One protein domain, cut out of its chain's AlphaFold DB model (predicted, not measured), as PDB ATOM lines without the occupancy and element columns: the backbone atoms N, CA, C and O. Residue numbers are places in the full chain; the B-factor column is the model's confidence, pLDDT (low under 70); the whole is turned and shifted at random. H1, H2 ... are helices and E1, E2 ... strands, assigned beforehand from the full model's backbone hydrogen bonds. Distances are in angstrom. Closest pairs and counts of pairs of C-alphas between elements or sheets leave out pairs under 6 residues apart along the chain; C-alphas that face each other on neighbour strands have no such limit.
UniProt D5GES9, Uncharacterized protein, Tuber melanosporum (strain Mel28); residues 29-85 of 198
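Overview. This is residues 29 to 85 of the 198 residues of an uncharacterized protein of Tuber melanosporum (strain Mel28) (UniProt D5GES9). A small two-stranded hairpin, E1 and E2, stands beside one side of the middle helix H3, and the shorter helices H2 and H1 are strung out on its other side. The printed part has 57 residues, with three named helices and two named strands in the order H1, H2, H3, E1, E2 along the chain; the class is mostly helix, helices holding 28 and strands 6 of the 34 residues in named elements, and the sheet E1 - E2 is antiparallel. The whole is loose, radius of gyration of the C-alphas 13.0 A, and elongated, 36 by 22 by 17 A.

Along the chain. E1 is residues 69 to 71 and E2 residues 78 to 80, ending at C-alpha 80 (8.353, -37.107, 6.639). H3, residues 50 to 61, is 16.8 A long; H2, residues 38 to 47, 14.1 A. H1, residues 29 to 34, begins at C-alpha 29 (-5.089, -22.885, -0.958).

Arrangement. In the hairpin, N 70 and O 79 are within hydrogen-bond range at 2.8 A. The closest C-alphas of H3 and E2, Pro 51 and Thr 78, are 7.1 A apart. H2 and H3 are close but not clearly touching, C-alphas 45 and 53 closest at 6.6 A, at a steep tilt of 53 degrees, opposite ways. H1 and H2 are close but not clearly touching, C-alphas 31 and 41 closest at 7.8 A, about perpendicular at 86 degrees. H1 and H3 are apart. Every O i to N i+4 pair is within hydrogen-bond range in H2 and H3, 1 of 2 in H1.

Size, cuts and confidence. C-alphas 36 and 74, the farthest apart, are 38.1 A apart. The printed part has no cut and no long link. Mean pLDDT of the printed part is 74.1, with residues 29 to 34 and 58 to 67 among those under 70.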
ATOM      1  N   HIS A  29      -4.259 -23.460   0.094       49.62
ATOM      2  CA  HIS A  29      -5.089 -22.885  -0.958       49.62
ATOM      3  C   HIS A  29      -6.430 -23.625  -1.130       49.62
ATOM      4  O   HIS A  29      -7.426 -22.971  -1.415       49.62
ATOM      5  N   ASN A  30      -6.499 -24.928  -0.821       56.94
ATOM      6  CA  ASN A  30      -7.754 -25.694  -0.829       56.94
ATOM      7  C   ASN A  30      -8.563 -25.619   0.480       56.94
ATOM      8  O   ASN A  30      -9.700 -26.087   0.516       56.94
ATOM      9  N   LEU A  31      -8.023 -25.046   1.566       62.62
ATOM     10  CA  LEU A  31      -8.766 -24.952   2.827       62.62
ATOM     11  C   LEU A  31      -9.906 -23.942   2.746       62.62
ATOM     12  O   LEU A  31     -10.956 -24.209   3.309       62.62
ATOM     13  N   ARG A  32      -9.742 -22.822   2.031       63.38
ATOM     14  CA  ARG A  32     -10.819 -21.823   1.885       63.38
ATOM     15  C   ARG A  32     -11.998 -22.328   1.055       63.38
ATOM     16  O   ARG A  32     -13.129 -21.957   1.339       63.38
ATOM     17  N   GLU A  33     -11.746 -23.165   0.052       67.25
ATOM     18  CA  GLU A  33     -12.816 -23.781  -0.745       67.25
ATOM     19  C   GLU A  33     -13.525 -24.898   0.029       67.25
ATOM     20  O   GLU A  33     -14.746 -25.023  -0.029       67.25
ATOM     21  N   LYS A  34     -12.767 -25.694   0.793       69.81
ATOM     22  CA  LYS A  34     -13.291 -26.842   1.545       69.81
ATOM     23  C   LYS A  34     -13.926 -26.451   2.886       69.81
ATOM     24  O   LYS A  34     -14.878 -27.091   3.325       69.81
ATOM     25  N   TYR A  35     -13.425 -25.388   3.510       80.56
ATOM     26  CA  TYR A  35     -13.892 -24.814   4.771       80.56
ATOM     27  C   TYR A  35     -14.141 -23.311   4.559       80.56
ATOM     28  O   TYR A  35     -13.242 -22.491   4.750       80.56
ATOM     29  N   PRO A  36     -15.366 -22.936   4.148       79.50
ATOM     30  CA  PRO A  36     -15.698 -21.557   3.787       79.50
ATOM     31  C   PRO A  36     -15.583 -20.558   4.945       79.50
ATOM     32  O   PRO A  36     -15.487 -19.356   4.708       79.50
ATOM     33  N   THR A  37     -15.617 -21.041   6.192       83.50
ATOM     34  CA  THR A  37     -15.489 -20.218   7.399       83.50
ATOM     35  C   THR A  37     -14.451 -20.799   8.353       83.50
ATOM     36  O   THR A  37     -14.146 -21.996   8.313       83.50
ATOM     37  N   VAL A  38     -13.913 -19.939   9.222       81.31
ATOM     38  CA  VAL A  38     -12.934 -20.330  10.245       81.31
ATOM     39  C   VAL A  38     -13.561 -21.305  11.239       81.31
ATOM     40  O   VAL A  38     -12.918 -22.294  11.580       81.31
ATOM     41  N   GLU A  39     -14.832 -21.117  11.620       86.00
ATOM     42  CA  GLU A  39     -15.505 -22.028  12.556       86.00
ATOM     43  C   GLU A  39     -15.594 -23.453  11.997       86.00
ATOM     44  O   GLU A  39     -15.337 -24.412  12.717       86.00
ATOM     45  N   LYS A  40     -15.869 -23.614  10.693       80.00
ATOM     46  CA  LYS A  40     -15.923 -24.938  10.050       80.00
ATOM     47  C   LYS A  40     -14.561 -25.616   9.955       80.00
ATOM     48  O   LYS A  40     -14.480 -26.843  10.036       80.00
ATOM     49  N   LEU A  41     -13.497 -24.841   9.755       81.69
ATOM     50  CA  LEU A  41     -12.136 -25.369   9.798       81.69
ATOM     51  C   LEU A  41     -11.783 -25.808  11.222       81.69
ATOM     52  O   LEU A  41     -11.232 -26.889  11.406       81.69
ATOM     53  N   GLU A  42     -12.131 -25.005  12.226       82.75
ATOM     54  CA  GLU A  42     -11.900 -25.345  13.626       82.75
ATOM     55  C   GLU A  42     -12.677 -26.580  14.072       82.75
ATOM     56  O   GLU A  42     -12.089 -27.455  14.699       82.75
ATOM     57  N   GLU A  43     -13.969 -26.681  13.754       83.62
ATOM     58  CA  GLU A  43     -14.775 -27.875  14.038       83.62
ATOM     59  C   GLU A  43     -14.152 -29.115  13.400       83.62
ATOM     60  O   GLU A  43     -14.028 -30.157  14.044       83.62
ATOM     61  N   HIS A  44     -13.686 -28.992  12.154       80.06
ATOM     62  CA  HIS A  44     -13.003 -30.085  11.487       80.06
ATOM     63  C   HIS A  44     -11.697 -30.470  12.191       80.06
ATOM     64  O   HIS A  44     -11.504 -31.644  12.495       80.06
ATOM     65  N   LEU A  45     -10.824 -29.512  12.509       80.88
ATOM     66  CA  LEU A  45      -9.567 -29.783  13.210       80.88
ATOM     67  C   LEU A  45      -9.802 -30.370  14.609       80.88
ATOM     68  O   LEU A  45      -9.099 -31.299  14.993       80.88
ATOM     69  N   LYS A  46     -10.818 -29.888  15.336       81.94
ATOM     70  CA  LYS A  46     -11.231 -30.419  16.647       81.94
ATOM     71  C   LYS A  46     -11.814 -31.834  16.547       81.94
ATOM     72  O   LYS A  46     -11.687 -32.603  17.493       81.94
ATOM     73  N   SER A  47     -12.431 -32.189  15.416       77.69
ATOM     74  CA  SER A  47     -12.935 -33.547  15.157       77.69
ATOM     75  C   SER A  47     -11.831 -34.557  14.817       77.69
ATOM     76  O   SER A  47     -12.037 -35.766  14.934       77.69
ATOM     77  N   LEU A  48     -10.656 -34.083  14.392       71.44
ATOM     78  CA  LEU A  48      -9.520 -34.930  14.048       71.44
ATOM     79  C   LEU A  48      -8.714 -35.301  15.297       71.44
ATOM     80  O   LEU A  48      -8.449 -34.485  16.174       71.44
ATOM     81  N   SER A  49      -8.235 -36.545  15.345       70.44
ATOM     82  CA  SER A  49      -7.195 -36.921  16.307       70.44
ATOM     83  C   SER A  49      -5.901 -36.149  16.020       70.44
ATOM     84  O   SER A  49      -5.584 -35.920  14.853       70.44
ATOM     85  N   ARG A  50      -5.102 -35.840  17.049       68.75
ATOM     86  CA  ARG A  50      -3.797 -35.159  16.911       68.75
ATOM     87  C   ARG A  50      -2.903 -35.724  15.782       68.75
ATOM     88  O   ARG A  50      -2.449 -34.922  14.969       68.75
ATOM     89  N   PRO A  51      -2.744 -37.054  15.610       61.81
ATOM     90  CA  PRO A  51      -1.975 -37.614  14.490       61.81
ATOM     91  C   PRO A  51      -2.561 -37.299  13.106       61.81
ATOM     92  O   PRO A  51      -1.832 -37.123  12.136       61.81
ATOM     93  N   ALA A  52      -3.889 -37.206  12.998       63.44
ATOM     94  CA  ALA A  52      -4.559 -36.874  11.742       63.44
ATOM     95  C   ALA A  52      -4.370 -35.394  11.372       63.44
ATOM     96  O   ALA A  52      -4.235 -35.071  10.194       63.44
ATOM     97  N   VAL A  53      -4.302 -34.503  12.368       72.19
ATOM     98  CA  VAL A  53      -3.943 -33.093  12.157       72.19
ATOM     99  C   VAL A  53      -2.489 -32.969  11.697       72.19
ATOM    100  O   VAL A  53      -2.216 -32.272  10.721       72.19
ATOM    101  N   GLU A  54      -1.563 -33.686  12.340       69.00
ATOM    102  CA  GLU A  54      -0.148 -33.723  11.942       69.00
ATOM    103  C   GLU A  54       0.019 -34.224  10.499       69.00
ATOM    104  O   GLU A  54       0.667 -33.563   9.686       69.00
ATOM    105  N   ALA A  55      -0.644 -35.326  10.137       66.25
ATOM    106  CA  ALA A  55      -0.639 -35.850   8.772       66.25
ATOM    107  C   ALA A  55      -1.213 -34.849   7.749       66.25
ATOM    108  O   ALA A  55      -0.702 -34.737   6.632       66.25
ATOM    109  N   LEU A  56      -2.249 -34.086   8.113       70.88
ATOM    110  CA  LEU A  56      -2.853 -33.069   7.247       70.88
ATOM    111  C   LEU A  56      -1.909 -31.878   7.012       70.88
ATOM    112  O   LEU A  56      -1.779 -31.403   5.884       70.88
ATOM    113  N   ILE A  57      -1.195 -31.432   8.048       73.12
ATOM    114  CA  ILE A  57      -0.173 -30.379   7.929       73.12
ATOM    115  C   ILE A  57       0.992 -30.863   7.058       73.12
ATOM    116  O   ILE A  57       1.420 -30.153   6.144       73.12
ATOM    117  N   LEU A  58       1.485 -32.080   7.309       68.00
ATOM    118  CA  LEU A  58       2.615 -32.650   6.579       68.00
ATOM    119  C   LEU A  58       2.275 -32.917   5.106       68.00
ATOM    120  O   LEU A  58       3.058 -32.564   4.229       68.00
ATOM    121  N   SER A  59       1.098 -33.470   4.809       64.81
ATOM    122  CA  SER A  59       0.635 -33.665   3.425       64.81
ATOM    123  C   SER A  59       0.415 -32.341   2.694       64.81
ATOM    124  O   SER A  59       0.750 -32.230   1.518       64.81
ATOM    125  N   GLY A  60      -0.073 -31.307   3.385       66.44
ATOM    126  CA  GLY A  60      -0.176 -29.963   2.825       66.44
ATOM    127  C   GLY A  60       1.189 -29.373   2.469       66.44
ATOM    128  O   GLY A  60       1.339 -28.807   1.386       66.44
ATOM    129  N   ALA A  61       2.180 -29.501   3.358       65.75
ATOM    130  CA  ALA A  61       3.551 -29.014   3.155       65.75
ATOM    131  C   ALA A  61       4.309 -29.789   2.059       65.75
ATOM    132  O   ALA A  61       5.177 -29.224   1.385       65.75
ATOM    133  N   PHE A  62       3.960 -31.066   1.866       63.53
ATOM    134  CA  PHE A  62       4.632 -31.996   0.956       63.53
ATOM    135  C   PHE A  62       3.624 -32.830   0.128       63.53
ATOM    136  O   PHE A  62       3.561 -34.053   0.264       63.53
ATOM    137  N   PRO A  63       2.842 -32.196  -0.767       60.06
ATOM    138  CA  PRO A  63       1.728 -32.845  -1.468       60.06
ATOM    139  C   PRO A  63       2.163 -33.944  -2.450       60.06
ATOM    140  O   PRO A  63       1.396 -34.861  -2.724       60.06
ATOM    141  N   GLU A  64       3.402 -33.894  -2.943       55.38
ATOM    142  CA  GLU A  64       3.977 -34.912  -3.839       55.38
ATOM    143  C   GLU A  64       4.563 -36.123  -3.087       55.38
ATOM    144  O   GLU A  64       5.027 -37.070  -3.718       55.38
ATOM    145  N   ALA A  65       4.565 -36.112  -1.748       53.94
ATOM    146  CA  ALA A  65       5.318 -37.069  -0.940       53.94
ATOM    147  C   ALA A  65       4.527 -37.655   0.247       53.94
ATOM    148  O   ALA A  65       5.105 -38.210   1.177       53.94
ATOM    149  N   ALA A  66       3.189 -37.621   0.181       54.88
ATOM    150  CA  ALA A  66       2.312 -38.260   1.168       54.88
ATOM    151  C   ALA A  66       2.606 -39.767   1.372       54.88
ATOM    152  O   ALA A  66       2.366 -40.294   2.454       54.88
ATOM    153  N   SER A  67       3.196 -40.442   0.377       60.69
ATOM    154  CA  SER A  67       3.652 -41.840   0.463       60.69
ATOM    155  C   SER A  67       4.926 -42.055   1.299       60.69
ATOM    156  O   SER A  67       5.330 -43.200   1.527       60.69
ATOM    157  N   ASP A  68       5.575 -40.981   1.760       72.81
ATOM    158  CA  ASP A  68       6.838 -41.020   2.507       72.81
ATOM    159  C   ASP A  68       6.699 -40.508   3.954       72.81
ATOM    160  O   ASP A  68       7.690 -40.171   4.618       72.81
ATOM    161  N   LEU A  69       5.456 -40.481   4.454       80.50
ATOM    162  CA  LEU A  69       5.166 -40.383   5.880       80.50
ATOM    163  C   LEU A  69       5.537 -41.695   6.575       80.50
ATOM    164  O   LEU A  69       5.180 -42.793   6.143       80.50
ATOM    165  N   ARG A  70       6.275 -41.568   7.671       83.75
ATOM    166  CA  ARG A  70       6.758 -42.659   8.512       83.75
ATOM    167  C   ARG A  70       6.352 -42.405   9.955       83.75
ATOM    168  O   ARG A  70       6.076 -41.275  10.349       83.75
ATOM    169  N   HIS A  71       6.315 -43.470  10.735       87.38
ATOM    170  CA  HIS A  71       6.106 -43.413  12.173       87.38
ATOM    171  C   HIS A  71       7.460 -43.546  12.870       87.38
ATOM    172  O   HIS A  71       8.264 -44.386  12.472       87.38
ATOM    173  N   CYS A  72       7.736 -42.695  13.858       87.56
ATOM    174  CA  CYS A  72       8.953 -42.799  14.651       87.56
ATOM    175  C   CYS A  72       8.755 -43.795  15.794       87.56
ATOM    176  O   CYS A  72       7.918 -43.538  16.650       87.56
ATOM    177  N   VAL A  73       9.555 -44.858  15.863       87.88
ATOM    178  CA  VAL A  73       9.408 -45.910  16.891       87.88
ATOM    179  C   VAL A  73       9.750 -45.449  18.315       87.88
ATOM    180  O   VAL A  73       9.413 -46.132  19.275       87.88
ATOM    181  N   TYR A  74      10.415 -44.297  18.460       87.75
ATOM    182  CA  TYR A  74      10.850 -43.772  19.760       87.75
ATOM    183  C   TYR A  74       9.967 -42.634  20.272       87.75
ATOM    184  O   TYR A  74       9.428 -42.701  21.365       87.75
ATOM    185  N   CYS A  75       9.777 -41.568  19.489       89.06
ATOM    186  CA  CYS A  75       8.922 -40.452  19.923       89.06
ATOM    187  C   CYS A  75       7.448 -40.632  19.545       89.06
ATOM    188  O   CYS A  75       6.635 -39.761  19.851       89.06
ATOM    189  N   HIS A  76       7.113 -41.709  18.825       88.38
ATOM    190  CA  HIS A  76       5.759 -42.077  18.398       88.38
ATOM    191  C   HIS A  76       5.028 -41.053  17.515       88.38
ATOM    192  O   HIS A  76       3.847 -41.202  17.203       88.38
ATOM    193  N   LYS A  77       5.737 -40.024  17.040       86.56
ATOM    194  CA  LYS A  77       5.209 -39.015  16.113       86.56
ATOM    195  C   LYS A  77       5.357 -39.464  14.666       86.56
ATOM    196  O   LYS A  77       6.295 -40.180  14.302       86.56
ATOM    197  N   THR A  78       4.446 -38.989  13.825       86.00
ATOM    198  CA  THR A  78       4.601 -39.121  12.374       86.00
ATOM    199  C   THR A  78       5.614 -38.110  11.852       86.00
ATOM    200  O   THR A  78       5.683 -36.977  12.321       86.00
ATOM    201  N   PHE A  79       6.429 -38.524  10.887       82.12
ATOM    202  CA  PHE A  79       7.446 -37.675  10.285       82.12
ATOM    203  C   PHE A  79       7.586 -37.955   8.794       82.12
ATOM    204  O   PHE A  79       7.298 -39.044   8.308       82.12
ATOM    205  N   HIS A  80       8.066 -36.960   8.056       82.31
ATOM    206  CA  HIS A  80       8.353 -37.107   6.639       82.31
ATOM    207  C   HIS A  80       9.825 -37.484   6.443       82.31
ATOM    208  O   HIS A  80      10.715 -36.718   6.822       82.31
ATOM    209  N   ARG A  81      10.115 -38.619   5.792       81.81
ATOM    210  CA  ARG A  81      11.491 -39.144   5.674       81.81
ATOM    211  C   ARG A  81      12.472 -38.146   5.047       81.81
ATOM    212  O   ARG A  81      13.550 -37.922   5.590       81.81
ATOM    213  N   LEU A  82      12.091 -37.487   3.949       78.06
ATOM    214  CA  LEU A  82      12.934 -36.468   3.290       78.06
ATOM    215  C   LEU A  82      13.169 -35.188   4.116       78.06
ATOM    216  O   LEU A  82      14.131 -34.464   3.854       78.06
ATOM    217  N   ALA A  83      12.317 -34.907   5.105       75.88
ATOM    218  CA  ALA A  83      12.431 -33.745   5.985       75.88
ATOM    219  C   ALA A  83      13.030 -34.098   7.357       75.88
ATOM    220  O   ALA A  83      13.118 -33.229   8.219       75.88
ATOM    221  N   ASN A  84      13.469 -35.348   7.554       80.50
ATOM    222  CA  ASN A  84      14.019 -35.843   8.811       80.50
ATOM    223  C   ASN A  84      15.415 -35.261   9.098       80.50
ATOM    224  O   ASN A  84      16.449 -35.906   8.903       80.50
ATOM    225  N   ARG A  85      15.436 -33.995   9.507       74.56
ATOM    226  CA  ARG A  85      16.644 -33.238   9.855       74.56
ATOM    227  C   ARG A  85      16.786 -32.997  11.358       74.56
ATOM    228  O   ARG A  85      17.814 -32.475  11.762       74.56
TER     229      ARG A  85